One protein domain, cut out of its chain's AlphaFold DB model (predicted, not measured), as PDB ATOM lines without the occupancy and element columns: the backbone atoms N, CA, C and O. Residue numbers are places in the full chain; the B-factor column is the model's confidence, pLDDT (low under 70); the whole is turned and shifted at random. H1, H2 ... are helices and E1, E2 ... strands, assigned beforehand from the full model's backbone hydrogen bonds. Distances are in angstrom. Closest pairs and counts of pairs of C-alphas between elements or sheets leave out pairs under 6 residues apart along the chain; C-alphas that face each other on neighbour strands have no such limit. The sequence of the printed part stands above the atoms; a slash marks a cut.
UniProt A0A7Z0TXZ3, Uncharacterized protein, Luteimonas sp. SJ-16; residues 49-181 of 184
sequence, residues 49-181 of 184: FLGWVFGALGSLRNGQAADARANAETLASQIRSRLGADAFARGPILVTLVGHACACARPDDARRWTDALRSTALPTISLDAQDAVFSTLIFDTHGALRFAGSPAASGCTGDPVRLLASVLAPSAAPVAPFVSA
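What this domain is: This is residues 49 to 181 of the 184 residues of an uncharacterized protein of Luteimonas sp. SJ-16 (UniProt A0A7Z0TXZ3). A small twisted sheet of four strands is covered on one side by the second half of a very long helix, H1, whose first residues, 49 to 63, stick out of the body as a free arm. On the other side of the sheet two shorter helices, H3 and H4, meet, and H4 grazes the sheet; the last stretch, residues 169 to 181, folds back so that residues 178 to 179 pair along the edge strand E4. The printed part has 133 residues, in the order H1 H2 E1 H3 E2 E3 E4 H4, and its class is mixed, helices and strands. The sheet runs E2 E1 E3 E4 and is mixed, with E2 and E1 parallel and the other pairs antiparallel. The whole is compact, with a radius of gyration of the C-alphas of 15.4 A, yet elongated, spanning 54 by 33 by 30 A with the arm.

How they stand to each other: In the sheet, E1, residues 93 to 98, and E3, residues 136 to 139, are antiparallel neighbours, with N 95 and O 137 2.8 A apart. E2, residues 124 to 128, is the parallel edge strand beside E1, with N 98 and O 127 2.8 A apart. E4, residues 145 to 149, is the other edge strand and makes a hairpin with E3, with N 138 and O 147 2.9 A apart. The sheet is only just strongly twisted, its C-alphas lying up to 4.3 A off the best plane. H1, residues 49 to 83, is on the sheet with residues 68 to 83, at a height over the sheet of 8.1 A; these two layers are one helix on one face of a sheet. H1 lies over E3 and E4 and only just runs across the strands, at 61 degrees to E3 on the local plane; the C-alphas of Ala 72 and Ala 148 are its closest to E4, 6.3 A apart. H3, residues 107 to 119, joins E1 and E2 in a strand-helix-strand unit, two parallel neighbour strands with a helix between, with a right-handed crossover. H3 touches H4, residues 160 to 168, with residues 112 to 117 alone, at a steep tilt of 44 degrees, the same way; their closest C-alphas, of Ala 116 and Val 161, are 5.5 A apart. H4 only grazes the sheet, with residues 163 to 168. H2, residues 85 to 88, is not on the sheet and meets H1 only through their link. Every O i to N i+4 pair is within hydrogen-bond range in H1, H3 and H4; H2 is too short for one.

Where its parts are: H1 is 50.4 A long, from C-alpha 49 at (115.659, 195.774, 162.819) to C-alpha 83 at (124.333, 161.502, 126.915). H3 is 18.7 A, E1 16.0 A, E2 13.4 A and H4 12.1 A long; H4 ends at C-alpha 168, (112.910, 158.420, 142.642).

The domain as a whole: Without residues 49 to 63 the body spans 37 by 27 by 24 A. The printed part has no cut and no long link. Mean pLDDT of the printed part is 74.4, and residues 54 to 66, 99 to 107, 130 to 132, 150 to 158, 170 to 176 and 181 are under 70.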
ATOM      1  N   PHE A  49     114.307 196.239 163.117       77.81
ATOM      2  CA  PHE A  49     115.659 195.774 162.819       77.81
ATOM      3  C   PHE A  49     115.692 194.264 162.558       77.81
ATOM      4  O   PHE A  49     116.256 193.832 161.558       77.81
ATOM      5  N   LEU A  50     115.032 193.460 163.400       77.06
ATOM      6  CA  LEU A  50     114.917 192.013 163.195       77.06
ATOM      7  C   LEU A  50     114.210 191.696 161.872       77.06
ATOM      8  O   LEU A  50     114.712 190.883 161.106       77.06
ATOM      9  N   GLY A  51     113.099 192.367 161.557       70.81
ATOM     10  CA  GLY A  51     112.396 192.196 160.282       70.81
ATOM     11  C   GLY A  51     113.275 192.510 159.068       70.81
ATOM     12  O   GLY A  51     113.262 191.760 158.093       70.81
ATOM     13  N   TRP A  52     114.095 193.562 159.145       77.88
ATOM     14  CA  TRP A  52     115.059 193.899 158.096       77.88
ATOM     15  C   TRP A  52     116.177 192.855 157.969       77.88
ATOM     16  O   TRP A  52     116.458 192.400 156.862       77.88
ATOM     17  N   VAL A  53     116.764 192.407 159.086       71.94
ATOM     18  CA  VAL A  53     117.807 191.367 159.096       71.94
ATOM     19  C   VAL A  53     117.269 190.045 158.539       71.94
ATOM     20  O   VAL A  53     117.884 189.465 157.649       71.94
ATOM     21  N   PHE A  54     116.098 189.583 158.984       69.56
ATOM     22  CA  PHE A  54     115.488 188.355 158.463       69.56
ATOM     23  C   PHE A  54     115.056 188.488 156.998       69.56
ATOM     24  O   PHE A  54     115.193 187.530 156.240       69.56
ATOM     25  N   GLY A  55     114.593 189.667 156.574       56.28
ATOM     26  CA  GLY A  55     114.285 189.954 155.174       56.28
ATOM     27  C   GLY A  55     115.526 189.916 154.278       56.28
ATOM     28  O   GLY A  55     115.490 189.302 153.214       56.28
ATOM     29  N   ALA A  56     116.639 190.499 154.734       55.50
ATOM     30  CA  ALA A  56     117.919 190.480 154.029       55.50
ATOM     31  C   ALA A  56     118.539 189.073 153.977       55.50
ATOM     32  O   ALA A  56     119.042 188.654 152.937       55.50
ATOM     33  N   LEU A  57     118.452 188.290 155.058       52.94
ATOM     34  CA  LEU A  57     118.847 186.877 155.024       52.94
ATOM     35  C   LEU A  57     117.956 186.062 154.077       52.94
ATOM     36  O   LEU A  57     118.449 185.198 153.352       52.94
ATOM     37  N   GLY A  58     116.651 186.335 154.070       53.59
ATOM     38  CA  GLY A  58     115.700 185.689 153.171       53.59
ATOM     39  C   GLY A  58     115.995 185.985 151.703       53.59
ATOM     40  O   GLY A  58     116.000 185.065 150.886       53.59
ATOM     41  N   SER A  59     116.298 187.241 151.359       53.72
ATOM     42  CA  SER A  59     116.625 187.626 149.982       53.72
ATOM     43  C   SER A  59     117.941 187.013 149.504       53.72
ATOM     44  O   SER A  59     117.992 186.521 148.379       53.72
ATOM     45  N   LEU A  60     118.965 186.944 150.360       53.44
ATOM     46  CA  LEU A  60     120.234 186.278 150.046       53.44
ATOM     47  C   LEU A  60     120.046 184.775 149.813       53.44
ATOM     48  O   LEU A  60     120.540 184.236 148.825       53.44
ATOM     49  N   ARG A  61     119.277 184.102 150.677       60.22
ATOM     50  CA  ARG A  61     118.987 182.669 150.535       60.22
ATOM     51  C   ARG A  61     118.181 182.371 149.270       60.22
ATOM     52  O   ARG A  61     118.453 181.387 148.587       60.22
ATOM     53  N   ASN A  62     117.212 183.223 148.949       57.88
ATOM     54  CA  ASN A  62     116.393 183.075 147.749       57.88
ATOM     55  C   ASN A  62     117.189 183.373 146.470       57.88
ATOM     56  O   ASN A  62     117.015 182.660 145.486       57.88
ATOM     57  N   GLY A  63     118.083 184.369 146.493       54.47
ATOM     58  CA  GLY A  63     118.993 184.671 145.386       54.47
ATOM     59  C   GLY A  63     119.933 183.504 145.088       54.47
ATOM     60  O   GLY A  63     119.948 182.999 143.973       54.47
ATOM     61  N   GLN A  64     120.604 182.971 146.114       66.88
ATOM     62  CA  GLN A  64     121.473 181.800 145.960       66.88
ATOM     63  C   GLN A  64     120.720 180.557 145.467       66.88
ATOM     64  O   GLN A  64     121.246 179.796 144.658       66.88
ATOM     65  N   ALA A  65     119.484 180.340 145.925       65.06
ATOM     66  CA  ALA A  65     118.657 179.235 145.447       65.06
ATOM     67  C   ALA A  65     118.219 179.416 143.980       65.06
ATOM     68  O   ALA A  65     118.169 178.436 143.235       65.06
ATOM     69  N   ALA A  66     117.923 180.648 143.556       67.94
ATOM     70  CA  ALA A  66     117.585 180.962 142.169       67.94
ATOM     71  C   ALA A  66     118.788 180.752 141.235       67.94
ATOM     72  O   ALA A  66     118.653 180.079 140.212       67.94
ATOM     73  N   ASP A  67     119.970 181.227 141.633       77.50
ATOM     74  CA  ASP A  67     121.213 181.038 140.881       77.50
ATOM     75  C   ASP A  67     121.594 179.555 140.796       77.50
ATOM     76  O   ASP A  67     121.937 179.042 139.730       77.50
ATOM     77  N   ALA A  68     121.449 178.819 141.903       77.06
ATOM     78  CA  ALA A  68     121.647 177.376 141.928       77.06
ATOM     79  C   ALA A  68     120.710 176.669 140.943       77.06
ATOM     80  O   ALA A  68     121.136 175.803 140.180       77.06
ATOM     81  N   ARG A  69     119.432 177.050 140.916       80.69
ATOM     82  CA  ARG A  69     118.468 176.452 139.998       80.69
ATOM     83  C   ARG A  69     118.840 176.699 138.539       80.69
ATOM     84  O   ARG A  69     118.850 175.744 137.767       80.69
ATOM     85  N   ALA A  70     119.185 177.934 138.182       83.00
ATOM     86  CA  ALA A  70     119.625 178.263 136.831       83.00
ATOM     87  C   ALA A  70     120.866 177.442 136.434       83.00
ATOM     88  O   ALA A  70     120.875 176.801 135.384       83.00
ATOM     89  N   ASN A  71     121.861 177.353 137.323       82.50
ATOM     90  CA  ASN A  71     123.062 176.545 137.103       82.50
ATOM     91  C   ASN A  71     122.741 175.051 136.931       82.50
ATOM     92  O   ASN A  71     123.306 174.391 136.057       82.50
ATOM     93  N   ALA A  72     121.818 174.511 137.732       83.31
ATOM     94  CA  ALA A  72     121.380 173.121 137.633       83.31
ATOM     95  C   ALA A  72     120.676 172.841 136.298       83.31
ATOM     96  O   ALA A  72     120.921 171.807 135.679       83.31
ATOM     97  N   GLU A  73     119.834 173.763 135.829       86.44
ATOM     98  CA  GLU A  73     119.142 173.660 134.541       86.44
ATOM     99  C   GLU A  73     120.128 173.741 133.363       86.44
ATOM    100  O   GLU A  73     120.056 172.917 132.441       86.44
ATOM    101  N   THR A  74     121.106 174.653 133.417       86.62
ATOM    102  CA  THR A  74     122.191 174.730 132.429       86.62
ATOM    103  C   THR A  74     122.987 173.430 132.389       86.62
ATOM    104  O   THR A  74     123.140 172.842 131.315       86.62
ATOM    105  N   LEU A  75     123.430 172.917 133.537       84.81
ATOM    106  CA  LEU A  75     124.197 171.676 133.591       84.81
ATOM    107  C   LEU A  75     123.369 170.472 133.113       84.81
ATOM    108  O   LEU A  75     123.850 169.655 132.330       84.81
ATOM    109  N   ALA A  76     122.097 170.393 133.504       87.75
ATOM    110  CA  ALA A  76     121.179 169.360 133.036       87.75
ATOM    111  C   ALA A  76     120.987 169.397 131.513       87.75
ATOM    112  O   ALA A  76     120.879 168.347 130.878       87.75
ATOM    113  N   SER A  77     120.951 170.583 130.898       87.56
ATOM    114  CA  SER A  77     120.886 170.705 129.437       87.56
ATOM    115  C   SER A  77     122.153 170.173 128.753       87.56
ATOM    116  O   SER A  77     122.048 169.425 127.782       87.56
ATOM    117  N   GLN A  78     123.337 170.465 129.304       87.38
ATOM    118  CA  GLN A  78     124.621 169.993 128.776       87.38
ATOM    119  C   GLN A  78     124.810 168.481 128.947       87.38
ATOM    120  O   GLN A  78     125.321 167.806 128.058       87.38
ATOM    121  N   ILE A  79     124.382 167.925 130.081       87.00
ATOM    122  CA  ILE A  79     124.446 166.480 130.327       87.00
ATOM    123  C   ILE A  79     123.532 165.745 129.346       87.00
ATOM    124  O   ILE A  79     123.959 164.781 128.715       87.00
ATOM    125  N   ARG A  80     122.296 166.224 129.156       87.56
ATOM    126  CA  ARG A  80     121.359 165.620 128.199       87.56
ATOM    127  C   ARG A  80     121.875 165.657 126.767       87.56
ATOM    128  O   ARG A  80     121.739 164.660 126.063       87.56
ATOM    129  N   SER A  81     122.479 166.767 126.342       86.88
ATOM    130  CA  SER A  81     123.025 166.872 124.985       86.88
ATOM    131  C   SER A  81     124.210 165.931 124.756       86.88
ATOM    132  O   SER A  81     124.372 165.433 123.647       86.88
ATOM    133  N   ARG A  82     125.003 165.638 125.798       86.06
ATOM    134  CA  ARG A  82     126.123 164.686 125.723       86.06
ATOM    135  C   ARG A  82     125.697 163.222 125.803       86.06
ATOM    136  O   ARG A  82     126.268 162.398 125.100       86.06
ATOM    137  N   LEU A  83     124.748 162.890 126.678       85.25
ATOM    138  CA  LEU A  83     124.333 161.502 126.915       85.25
ATOM    139  C   LEU A  83     123.328 160.984 125.878       85.25
ATOM    140  O   LEU A  83     123.263 159.778 125.649       85.25
ATOM    141  N   GLY A  84     122.559 161.877 125.248       84.56
ATOM    142  CA  GLY A  84     121.483 161.504 124.330       84.56
ATOM    143  C   GLY A  84     120.257 160.916 125.044       84.56
ATOM    144  O   GLY A  84     120.299 160.562 126.222       84.56
ATOM    145  N   ALA A  85     119.131 160.822 124.330       81.62
ATOM    146  CA  ALA A  85     117.864 160.346 124.897       81.62
ATOM    147  C   ALA A  85     117.913 158.863 125.324       81.62
ATOM    148  O   ALA A  85     117.317 158.484 126.332       81.62
ATOM    149  N   ASP A  86     118.687 158.044 124.608       84.75
ATOM    150  CA  ASP A  86     118.789 156.595 124.834       84.75
ATOM    151  C   ASP A  86     119.451 156.224 126.165       84.75
ATOM    152  O   ASP A  86     119.271 155.114 126.676       84.75
ATOM    153  N   ALA A  87     120.233 157.138 126.748       84.06
ATOM    154  CA  ALA A  87     120.784 156.938 128.080       84.06
ATOM    155  C   ALA A  87     119.651 156.816 129.110       84.06
ATOM    156  O   ALA A  87     119.635 155.871 129.898       84.06
ATOM    157  N   PHE A  88     118.678 157.730 129.057       85.31
ATOM    158  CA  PHE A  88     117.599 157.851 130.042       85.31
ATOM    159  C   PHE A  88     116.491 156.807 129.846       85.31
ATOM    160  O   PHE A  88     115.845 156.401 130.809       85.31
ATOM    161  N   ALA A  89     116.323 156.286 128.627       84.75
ATOM    162  CA  ALA A  89     115.322 155.259 128.325       84.75
ATOM    163  C   ALA A  89     115.502 153.955 129.133       84.75
ATOM    164  O   ALA A  89     114.554 153.192 129.301       84.75
ATOM    165  N   ARG A  90     116.712 153.691 129.649       83.94
ATOM    166  CA  ARG A  90     117.035 152.484 130.429       83.94
ATOM    167  C   ARG A  90     116.668 152.574 131.909       83.94
ATOM    168  O   ARG A  90     116.706 151.554 132.594       83.94
ATOM    169  N   GLY A  91     116.339 153.760 132.410       85.69
ATOM    170  CA  GLY A  91     116.098 153.967 133.831       85.69
ATOM    171  C   GLY A  91     116.545 155.347 134.310       85.69
ATOM    172  O   GLY A  91     117.211 156.076 133.572       85.69
ATOM    173  N   PRO A  92     116.209 155.705 135.560       87.69
ATOM    174  CA  PRO A  92     116.801 156.863 136.210       87.69
ATOM    175  C   PRO A  92     118.329 156.743 136.262       87.69
ATOM    176  O   PRO A  92     118.867 155.657 136.471       87.69
ATOM    177  N   ILE A  93     119.021 157.867 136.088       89.31
ATOM    178  CA  ILE A  93     120.486 157.932 136.065       89.31
ATOM    179  C   ILE A  93     120.969 158.833 137.187       89.31
ATOM    180  O   ILE A  93     120.477 159.949 137.369       89.31
ATOM    181  N   LEU A  94     121.992 158.358 137.887       89.31
ATOM    182  CA  LEU A  94     122.771 159.135 138.828       89.31
ATOM    183  C   LEU A  94     124.001 159.712 138.122       89.31
ATOM    184  O   LEU A  94     124.787 158.982 137.522       89.31
ATOM    185  N   VAL A  95     124.209 161.018 138.234       88.31
ATOM    186  CA  VAL A  95     125.415 161.687 137.748       88.31
ATOM    187  C   VAL A  95     126.175 162.268 138.931       88.31
ATOM    188  O   VAL A  95     125.653 163.101 139.671       88.31
ATOM    189  N   THR A  96     127.418 161.831 139.100       85.06
ATOM    190  CA  THR A  96     128.344 162.349 140.111       85.06
ATOM    191  C   THR A  96     129.321 163.311 139.451       85.06
ATOM    192  O   THR A  96     129.973 162.942 138.472       85.06
ATOM    193  N   LEU A  97     129.454 164.516 139.991       81.19
ATOM    194  CA  LEU A  97     130.406 165.504 139.495       81.19
ATOM    195  C   LEU A  97     131.705 165.421 140.291       81.19
ATOM    196  O   LEU A  97     131.704 165.555 141.514       81.19
ATOM    197  N   VAL A  98     132.813 165.191 139.601       73.81
ATOM    198  CA  VAL A  98     134.164 165.206 140.165       73.81
ATOM    199  C   VAL A  98     134.698 166.637 140.076       73.81
ATOM    200  O   VAL A  98     134.438 167.319 139.090       73.81
ATOM    201  N   GLY A  99     135.401 167.105 141.114       60.44
ATOM    202  CA  GLY A  99     135.924 168.480 141.166       60.44
ATOM    203  C   GLY A  99     134.951 169.532 141.717       60.44
ATOM    204  O   GLY A  99     135.183 170.724 141.548       60.44
ATOM    205  N   HIS A 100     133.875 169.110 142.389       65.19
ATOM    206  CA  HIS A 100     132.913 170.020 143.014       65.19
ATOM    207  C   HIS A 100     133.516 170.769 144.213       65.19
ATOM    208  O   HIS A 100     134.249 170.194 145.020       65.19
ATOM    209  N   ALA A 101     133.142 172.040 144.375       51.12
ATOM    210  CA  ALA A 101     133.657 172.909 145.439       51.12
ATOM    211  C   ALA A 101     133.081 172.590 146.836       51.12
ATOM    212  O   ALA A 101     133.522 173.135 147.847       51.12
ATOM    213  N   CYS A 102     132.082 171.710 146.913       55.97
ATOM    214  CA  CYS A 102     131.390 171.416 148.157       55.97
ATOM    215  C   CYS A 102     132.071 170.337 149.000       55.97
ATOM    216  O   CYS A 102     131.848 169.143 148.790       55.97
ATOM    217  N   ALA A 103     132.794 170.735 150.042       53.88
ATOM    218  CA  ALA A 103     133.133 169.817 151.122       53.88
ATOM    219  C   ALA A 103     131.921 169.638 152.054       53.88
ATOM    220  O   ALA A 103     131.258 170.605 152.432       53.88
ATOM    221  N   CYS A 104     131.616 168.397 152.438       56.34
ATOM    222  CA  CYS A 104     130.628 168.155 153.489       56.34
ATOM    223  C   CYS A 104     131.108 168.789 154.799       56.34
ATOM    224  O   CYS A 104     132.273 168.633 155.161       56.34
ATOM    225  N   ALA A 105     130.199 169.428 155.542       55.53
ATOM    226  CA  ALA A 105     130.509 169.987 156.860       55.53
ATOM    227  C   ALA A 105     131.017 168.911 157.843       55.53
ATOM    228  O   ALA A 105     131.773 169.223 158.763       55.53
ATOM    229  N   ARG A 106     130.625 167.638 157.644       63.38
ATOM    230  CA  ARG A 106     131.145 166.479 158.382       63.38
ATOM    231  C   ARG A 106     131.475 165.303 157.448       63.38
ATOM    232  O   ARG A 106     130.667 164.986 156.571       63.38
ATOM    233  N   PRO A 107     132.600 164.591 157.662       65.81
ATOM    234  CA  PRO A 107     132.972 163.405 156.879       65.81
ATOM    235  C   PRO A 107     131.916 162.288 156.887       65.81
ATOM    236  O   PRO A 107     131.775 161.555 155.907       65.81
ATOM    237  N   ASP A 108     131.154 162.169 157.974       74.25
ATOM    238  CA  ASP A 108     130.134 161.128 158.132       74.25
ATOM    239  C   ASP A 108     128.895 161.365 157.256       74.25
ATOM    240  O   ASP A 108     128.241 160.410 156.839       74.25
ATOM    241  N   ASP A 109     128.588 162.618 156.912       70.88
ATOM    242  CA  ASP A 109     127.461 162.954 156.032       70.88
ATOM    243  C   ASP A 109     127.761 162.548 154.586       70.88
ATOM    244  O   ASP A 109     126.926 161.941 153.914       70.88
ATOM    245  N   ALA A 110     129.000 162.789 154.143       70.31
ATOM    246  CA  ALA A 110     129.487 162.346 152.841       70.31
ATOM    247  C   ALA A 110     129.394 160.819 152.699       70.31
ATOM    248  O   ALA A 110     128.929 160.309 151.676       70.31
ATOM    249  N   ARG A 111     129.816 160.085 153.740       77.00
ATOM    250  CA  ARG A 111     129.768 158.616 153.768       77.00
ATOM    251  C   ARG A 111     128.335 158.101 153.712       77.00
ATOM    252  O   ARG A 111     128.023 157.326 152.816       77.00
ATOM    253  N   ARG A 112     127.449 158.601 154.581       78.69
ATOM    254  CA  ARG A 112     126.031 158.197 154.613       78.69
ATOM    255  C   ARG A 112     125.319 158.433 153.282       78.69
ATOM    256  O   ARG A 112     124.569 157.572 152.834       78.69
ATOM    257  N   TRP A 113     125.573 159.565 152.628       78.06
ATOM    258  CA  TRP A 113     125.030 159.841 151.296       78.06
ATOM    259  C   TRP A 113     125.574 158.886 150.236       78.06
ATOM    260  O   TRP A 113     124.813 158.331 149.448       78.06
ATOM    261  N   THR A 114     126.888 158.657 150.237       77.06
ATOM    262  CA  THR A 114     127.529 157.735 149.291       77.06
ATOM    263  C   THR A 114     126.986 156.315 149.451       77.06
ATOM    264  O   THR A 114     126.691 155.655 148.456       77.06
ATOM    265  N   ASP A 115     126.802 155.853 150.686       81.94
ATOM    266  CA  ASP A 115     126.247 154.530 150.970       81.94
ATOM    267  C   ASP A 115     124.769 154.433 150.561       81.94
ATOM    268  O   ASP A 115     124.364 153.438 149.958       81.94
ATOM    269  N   ALA A 116     123.978 155.492 150.774       80.56
ATOM    270  CA  ALA A 116     122.600 155.561 150.288       80.56
ATOM    271  C   ALA A 116     122.527 155.485 148.753       80.56
ATOM    272  O   ALA A 116     121.744 154.700 148.217       80.56
ATOM    273  N   LEU A 117     123.381 156.216 148.032       79.88
ATOM    274  CA  LEU A 117     123.447 156.140 146.570       79.88
ATOM    275  C   LEU A 117     123.825 154.734 146.090       79.88
ATOM    276  O   LEU A 117     123.147 154.183 145.223       79.88
ATOM    277  N   ARG A 118     124.840 154.105 146.700       83.50
ATOM    278  CA  ARG A 118     125.225 152.718 146.379       83.50
ATOM    279  C   ARG A 118     124.076 151.735 146.600       83.50
ATOM    280  O   ARG A 118     123.929 150.799 145.821       83.50
ATOM    281  N   SER A 119     123.243 151.964 147.615       84.25
ATOM    282  CA  SER A 119     122.099 151.096 147.916       84.25
ATOM    283  C   SER A 119     120.971 151.164 146.877       84.25
ATOM    284  O   SER A 119     120.204 150.214 146.757       84.25
ATOM    285  N   THR A 120     120.882 152.243 146.088       77.12
ATOM    286  CA  THR A 120     119.818 152.407 145.075       77.12
ATOM    287  C   THR A 120     120.064 151.675 143.756       77.12
ATOM    288  O   THR A 120     119.163 151.637 142.922       77.12
ATOM    289  N   ALA A 121     121.251 151.085 143.556       81.62
ATOM    290  CA  ALA A 121     121.623 150.350 142.339       81.62
ATOM    291  C   ALA A 121     121.392 151.128 141.020       81.62
ATOM    292  O   ALA A 121     121.205 150.530 139.959       81.62
ATOM    293  N   LEU A 122     121.411 152.465 141.075       84.38
ATOM    294  CA  LEU A 122     121.227 153.313 139.903       84.38
ATOM    295  C   LEU A 122     122.469 153.291 138.997       84.38
ATOM    296  O   LEU A 122     123.598 153.372 139.500       84.38
ATOM    297  N   PRO A 123     122.289 153.275 137.664       87.56
ATOM    298  CA  PRO A 123     123.360 153.565 136.722       87.56
ATOM    299  C   PRO A 123     124.039 154.885 137.087       87.56
ATOM    300  O   PRO A 123     123.388 155.929 137.148       87.56
ATOM    301  N   THR A 124     125.342 154.823 137.355       86.81
ATOM    302  CA  THR A 124     126.126 155.976 137.806       86.81
ATOM    303  C   THR A 124     127.088 156.416 136.715       86.81
ATOM    304  O   THR A 124     127.830 155.600 136.171       86.81
ATOM    305  N   ILE A 125     127.095 157.713 136.415       87.44
ATOM    306  CA  ILE A 125     128.017 158.341 135.469       87.44
ATOM    307  C   ILE A 125     128.830 159.391 136.216       87.44
ATOM    308  O   ILE A 125     128.268 160.277 136.860       87.44
ATOM    309  N   SER A 126     130.152 159.318 136.108       85.88
ATOM    310  CA  SER A 126     131.039 160.343 136.653       85.88
ATOM    311  C   SER A 126     131.442 161.327 135.565       85.88
ATOM    312  O   SER A 126     131.902 160.922 134.499       85.88
ATOM    313  N   LEU A 127     131.260 162.617 135.834       83.12
ATOM    314  CA  LEU A 127     131.654 163.703 134.942       83.12
ATOM    315  C   LEU A 127     132.612 164.630 135.673       83.12
ATOM    316  O   LEU A 127     132.383 164.965 136.832       83.12
ATOM    317  N   ASP A 128     133.662 165.059 134.985       80.19
ATOM    318  CA  ASP A 128     134.526 166.125 135.479       80.19
ATOM    319  C   ASP A 128     133.829 167.470 135.246       80.19
ATOM    320  O   ASP A 128     133.476 167.812 134.111       80.19
ATOM    321  N   ALA A 129     133.556 168.186 136.332       71.81
ATOM    322  CA  ALA A 129     132.918 169.492 136.313       71.81
ATOM    323  C   ALA A 129     133.567 170.360 137.391       71.81
ATOM    324  O   ALA A 129     133.140 170.381 138.549       71.81
ATOM    325  N   GLN A 130     134.618 171.068 136.979       69.38
ATOM    326  CA  GLN A 130     135.297 172.047 137.820       69.38
ATOM    327  C   GLN A 130     134.314 173.141 138.244       69.38
ATOM    328  O   GLN A 130     133.435 173.531 137.473       69.38
ATOM    329  N   ASP A 131     134.441 173.588 139.491       66.50
ATOM    330  CA  ASP A 131     133.614 174.641 140.092       66.50
ATOM    331  C   ASP A 131     132.109 174.328 140.138       66.50
ATOM    332  O   ASP A 131     131.270 175.215 140.316       66.50
ATOM    333  N   ALA A 132     131.736 173.051 140.022       67.88
ATOM    334  CA  ALA A 132     130.347 172.659 140.160       67.88
ATOM    335  C   ALA A 132     129.826 172.964 141.575       67.88
ATOM    336  O   ALA A 132     130.380 172.522 142.586       67.88
ATOM    337  N   VAL A 133     128.694 173.673 141.624       74.44
ATOM    338  CA  VAL A 133     127.949 174.012 142.855       74.44
ATOM    339  C   VAL A 133     127.208 172.790 143.433       74.44
ATOM    340  O   VAL A 133     126.679 172.821 144.544       74.44
ATOM    341  N   PHE A 134     127.174 171.691 142.678       78.69
ATOM    342  CA  PHE A 134     126.528 170.427 143.023       78.69
ATOM    343  C   PHE A 134     127.545 169.296 142.958       78.69
ATOM    344  O   PHE A 134     128.504 169.366 142.197       78.69
ATOM    345  N   SER A 135     127.315 168.220 143.705       79.38
ATOM    346  CA  SER A 135     128.105 166.991 143.567       79.38
ATOM    347  C   SER A 135     127.307 165.855 142.934       79.38
ATOM    348  O   SER A 135     127.887 164.918 142.390       79.38
ATOM    349  N   THR A 136     125.977 165.930 142.999       83.12
ATOM    350  CA  THR A 136     125.070 164.864 142.588       83.12
ATOM    351  C   THR A 136     123.891 165.425 141.799       83.12
ATOM    352  O   THR A 136     123.225 166.361 142.246       83.12
ATOM    353  N   LEU A 137     123.594 164.807 140.656       87.31
ATOM    354  CA  LEU A 137     122.371 165.020 139.891       87.31
ATOM    355  C   LEU A 137     121.656 163.691 139.673       87.31
ATOM    356  O   LEU A 137     122.299 162.675 139.420       87.31
ATOM    357  N   ILE A 138     120.329 163.700 139.745       88.25
ATOM    358  CA  ILE A 138     119.499 162.524 139.464       88.25
ATOM    359  C   ILE A 138     118.506 162.892 138.374       88.25
ATOM    360  O   ILE A 138     117.752 163.861 138.506       88.25
ATOM    361  N   PHE A 139     118.510 162.099 137.310       88.25
ATOM    362  CA  PHE A 139     117.605 162.217 136.176       88.25
ATOM    363  C   PHE A 139     116.617 161.059 136.183       88.25
ATOM    364  O   PHE A 139     116.978 159.944 136.556       88.25
ATOM    365  N   ASP A 140     115.381 161.312 135.763       87.56
ATOM    366  CA  ASP A 140     114.406 160.247 135.540       87.56
ATOM    367  C   ASP A 140     114.524 159.617 134.142       87.56
ATOM    368  O   ASP A 140     115.400 159.962 133.345       87.56
ATOM    369  N   THR A 141     113.608 158.699 133.839       87.25
ATOM    370  CA  THR A 141     113.553 157.969 132.565       87.25
ATOM    371  C   THR A 141     113.266 158.846 131.345       87.25
ATOM    372  O   THR A 141     113.485 158.422 130.216       87.25
ATOM    373  N   HIS A 142     112.767 160.065 131.550       86.19
ATOM    374  CA  HIS A 142     112.511 161.046 130.495       86.19
ATOM    375  C   HIS A 142     113.658 162.063 130.381       86.19
ATOM    376  O   HIS A 142     113.565 163.033 129.628       86.19
ATOM    377  N   GLY A 143     114.731 161.877 131.157       85.12
ATOM    378  CA  GLY A 143     115.827 162.828 131.271       85.12
ATOM    379  C   GLY A 143     115.447 164.099 132.030       85.12
ATOM    380  O   GLY A 143     116.183 165.084 131.964       85.12
ATOM    381  N   ALA A 144     114.322 164.133 132.748       86.81
ATOM    382  CA  ALA A 144     113.993 165.276 133.585       86.81
ATOM    383  C   ALA A 144     114.868 165.262 134.842       86.81
ATOM    384  O   ALA A 144     115.017 164.234 135.506       86.81
ATOM    385  N   LEU A 145     115.439 166.419 135.180       87.62
ATOM    386  CA  LEU A 145     116.182 166.590 136.421       87.62
ATOM    387  C   LEU A 145     115.209 166.470 137.603       87.62
ATOM    388  O   LEU A 145     114.247 167.233 137.694       87.62
ATOM    389  N   ARG A 146     115.464 165.526 138.509       86.25
ATOM    390  CA  ARG A 146     114.682 165.319 139.739       86.25
ATOM    391  C   ARG A 146     115.381 165.884 140.967       86.25
ATOM    392  O   ARG A 146     114.725 166.392 141.873       86.25
ATOM    393  N   PHE A 147     116.708 165.841 140.972       85.81
ATOM    394  CA  PHE A 147     117.524 166.333 142.073       85.81
ATOM    395  C   PHE A 147     118.832 166.912 141.551       85.81
ATOM    396  O   PHE A 147     119.485 166.288 140.717       85.81
ATOM    397  N   ALA A 148     119.223 168.071 142.072       84.81
ATOM    398  CA  ALA A 148     120.560 168.632 141.950       84.81
ATOM    399  C   ALA A 148     121.007 169.125 143.324       84.81
ATOM    400  O   ALA A 148     120.402 170.023 143.915       84.81
ATOM    401  N   GLY A 149     122.059 168.520 143.855       79.88
ATOM    402  CA  GLY A 149     122.474 168.828 145.208       79.88
ATOM    403  C   GLY A 149     123.758 168.154 145.637       79.88
ATOM    404  O   GLY A 149     124.475 167.527 144.858       79.88
ATOM    405  N   SER A 150     124.032 168.310 146.922       68.94
ATOM    406  CA  SER A 150     125.111 167.648 147.641       68.94
ATOM    407  C   SER A 150     124.541 166.927 148.862       68.94
ATOM    408  O   SER A 150     123.479 167.336 149.343       68.94
ATOM    409  N   PRO A 151     125.243 165.913 149.402       56.16
ATOM    410  CA  PRO A 151     124.951 165.301 150.699       56.16
ATOM    411  C   PRO A 151     124.513 166.287 151.796       56.16
ATOM    412  O   PRO A 151     123.628 165.986 152.588       56.16
ATOM    413  N   ALA A 152     125.130 167.474 151.846       52.50
ATOM    414  CA  ALA A 152     124.856 168.495 152.861       52.50
ATOM    415  C   ALA A 152     123.574 169.304 152.576       52.50
ATOM    416  O   ALA A 152     122.921 169.842 153.466       52.50
ATOM    417  N   ALA A 153     123.194 169.384 151.309       50.81
ATOM    418  CA  ALA A 153     122.182 170.296 150.811       50.81
ATOM    419  C   ALA A 153     120.753 169.836 151.200       50.81
ATOM    420  O   ALA A 153     119.844 170.641 151.395       50.81
ATOM    421  N   SER A 154     120.560 168.544 151.481       49.25
ATOM    422  CA  SER A 154     119.354 168.024 152.137       49.25
ATOM    423  C   SER A 154     119.344 168.308 153.647       49.25
ATOM    424  O   SER A 154     119.266 167.387 154.456       49.25
ATOM    425  N   GLY A 155     119.495 169.572 154.050       46.41
ATOM    426  CA  GLY A 155     119.418 170.012 155.445       46.41
ATOM    427  C   GLY A 155     120.135 169.102 156.450       46.41
ATOM    428  O   GLY A 155     119.482 168.666 157.390       46.41
ATOM    429  N   CYS A 156     121.417 168.781 156.213       49.34
ATOM    430  CA  CYS A 156     122.462 168.159 157.069       49.34
ATOM    431  C   CYS A 156     122.097 167.193 158.235       49.34
ATOM    432  O   CYS A 156     122.932 166.921 159.096       49.34
ATOM    433  N   THR A 157     120.874 166.673 158.315       51.03
ATOM    434  CA  THR A 157     120.335 165.837 159.407       51.03
ATOM    435  C   THR A 157     119.244 164.872 158.930       51.03
ATOM    436  O   THR A 157     118.783 164.041 159.711       51.03
ATOM    437  N   GLY A 158     118.825 164.964 157.662       60.66
ATOM    438  CA  GLY A 158     117.808 164.092 157.079       60.66
ATOM    439  C   GLY A 158     118.343 162.703 156.724       60.66
ATOM    440  O   GLY A 158     119.531 162.530 156.465       60.66
ATOM    441  N   ASP A 159     117.450 161.715 156.691       74.75
ATOM    442  CA  ASP A 159     117.755 160.373 156.193       74.75
ATOM    443  C   ASP A 159     117.931 160.410 154.658       74.75
ATOM    444  O   ASP A 159     116.952 160.665 153.941       74.75
ATOM    445  N   PRO A 160     119.150 160.170 154.132       75.06
ATOM    446  CA  PRO A 160     119.413 160.226 152.698       75.06
ATOM    447  C   PRO A 160     118.619 159.167 151.926       75.06
ATOM    448  O   PRO A 160     118.203 159.426 150.799       75.06
ATOM    449  N   VAL A 161     118.326 158.012 152.533       80.00
ATOM    450  CA  VAL A 161     117.545 156.942 151.896       80.00
ATOM    451  C   VAL A 161     116.119 157.415 151.644       80.00
ATOM    452  O   VAL A 161     115.589 157.253 150.544       80.00
ATOM    453  N   ARG A 162     115.510 158.074 152.633       78.81
ATOM    454  CA  ARG A 162     114.165 158.645 152.503       78.81
ATOM    455  C   ARG A 162     114.106 159.742 151.439       78.81
ATOM    456  O   ARG A 162     113.131 159.803 150.690       78.81
ATOM    457  N   LEU A 163     115.132 160.593 151.353       77.06
ATOM    458  CA  LEU A 163     115.213 161.616 150.309       77.06
ATOM    459  C   LEU A 163     115.308 160.977 148.919       77.06
ATOM    460  O   LEU A 163     114.504 161.313 148.052       77.06
ATOM    461  N   LEU A 164     116.230 160.033 148.715       80.06
ATOM    462  CA  LEU A 164     116.372 159.317 147.444       80.06
ATOM    463  C   LEU A 164     115.063 158.626 147.055       80.06
ATOM    464  O   LEU A 164     114.618 158.773 145.921       80.06
ATOM    465  N   ALA A 165     114.404 157.950 147.998       80.94
ATOM    466  CA  ALA A 165     113.109 157.322 147.758       80.94
ATOM    467  C   ALA A 165     112.052 158.335 147.287       80.94
ATOM    468  O   ALA A 165     111.270 158.027 146.394       80.94
ATOM    469  N   SER A 166     112.046 159.554 147.838       78.81
ATOM    470  CA  SER A 166     111.129 160.617 147.402       78.81
ATOM    471  C   SER A 166     111.466 161.190 146.020       78.81
ATOM    472  O   SER A 166     110.557 161.469 145.245       78.81
ATOM    473  N   VAL A 167     112.754 161.320 145.687       79.00
ATOM    474  CA  VAL A 167     113.236 161.826 144.389       79.00
ATOM    475  C   VAL A 167     112.975 160.820 143.267       79.00
ATOM    476  O   VAL A 167     112.664 161.208 142.142       79.00
ATOM    477  N   LEU A 168     113.108 159.529 143.575       80.25
ATOM    478  CA  LEU A 168     112.910 158.420 142.642       80.25
ATOM    479  C   LEU A 168     111.452 157.952 142.575       80.25
ATOM    480  O   LEU A 168     111.118 157.121 141.730       80.25
ATOM    481  N   ALA A 169     110.582 158.459 143.454       78.69
ATOM    482  CA  ALA A 169     109.173 158.110 143.435       78.69
ATOM    483  C   ALA A 169     108.544 158.530 142.091       78.69
ATOM    484  O   ALA A 169     108.718 159.671 141.657       78.69
ATOM    485  N   PRO A 170     107.756 157.659 141.440       67.31
ATOM    486  CA  PRO A 170     107.179 157.921 140.119       67.31
ATOM    487  C   PRO A 170     106.026 158.952 140.107       67.31
ATOM    488  O   PRO A 170     105.198 158.946 139.197       67.31
ATOM    489  N   SER A 171     105.925 159.846 141.096       56.84
ATOM    490  CA  SER A 171     104.742 160.697 141.263       56.84
ATOM    491  C   SER A 171     104.666 161.844 140.248       56.84
ATOM    492  O   SER A 171     105.459 162.780 140.283       56.84
ATOM    493  N   ALA A 172     103.669 161.720 139.365       53.25
ATOM    494  CA  ALA A 172     102.918 162.732 138.611       53.25
ATOM    495  C   ALA A 172     103.624 164.063 138.285       53.25
ATOM    496  O   ALA A 172     103.701 164.952 139.126       53.25
ATOM    497  N   ALA A 173     103.992 164.213 137.002       52.41
ATOM    498  CA  ALA A 173     104.615 165.387 136.380       52.41
ATOM    499  C   ALA A 173     105.928 165.846 137.058       52.41
ATOM    500  O   ALA A 173     106.158 165.619 138.243       52.41
ATOM    501  N   PRO A 174     106.864 166.466 136.324       54.09
ATOM    502  CA  PRO A 174     108.037 167.063 136.945       54.09
ATOM    503  C   PRO A 174     107.602 168.290 137.760       54.09
ATOM    504  O   PRO A 174     107.660 169.424 137.291       54.09
ATOM    505  N   VAL A 175     107.147 168.072 138.999       58.22
ATOM    506  CA  VAL A 175     107.229 169.098 140.038       58.22
ATOM    507  C   VAL A 175     108.712 169.429 140.130       58.22
ATOM    508  O   VAL A 175     109.534 168.517 140.202       58.22
ATOM    509  N   ALA A 176     109.025 170.714 139.981       65.19
ATOM    510  CA  ALA A 176     110.365 171.276 139.874       65.19
ATOM    511  C   ALA A 176     111.478 170.468 140.579       65.19
ATOM    512  O   ALA A 176     111.256 169.999 141.698       65.19
ATOM    513  N   PRO A 177     112.689 170.383 139.988       70.50
ATOM    514  CA  PRO A 177     113.793 169.656 140.601       70.50
ATOM    515  C   PRO A 177     114.029 170.136 142.030       70.50
ATOM    516  O   PRO A 177     113.998 171.341 142.303       70.50
ATOM    517  N   PHE A 178     114.315 169.198 142.932       74.69
ATOM    518  CA  PHE A 178     114.865 169.564 144.227       74.69
ATOM    519  C   PHE A 178     116.275 170.099 143.989       74.69
ATOM    520  O   PHE A 178     117.175 169.343 143.622       74.69
ATOM    521  N   VAL A 179     116.449 171.406 144.158       74.88
ATOM    522  CA  VAL A 179     117.746 172.062 144.025       74.88
ATOM    523  C   VAL A 179     118.181 172.525 145.393       74.88
ATOM    524  O   VAL A 179     117.495 173.314 146.040       74.88
ATOM    525  N   SER A 180     119.349 172.061 145.811       71.69
ATOM    526  CA  SER A 180     120.004 172.634 146.967       71.69
ATOM    527  C   SER A 180     121.476 172.833 146.666       71.69
ATOM    528  O   SER A 180     122.229 171.875 146.500       71.69
ATOM    529  N   ALA A 181     121.886 174.098 146.610       62.47
ATOM    530  CA  ALA A 181     123.295 174.440 146.652       62.47
ATOM    531  C   ALA A 181     123.864 174.043 148.014       62.47
ATOM    532  O   ALA A 181     123.170 174.092 149.036       62.47
TER     533      ALA A 181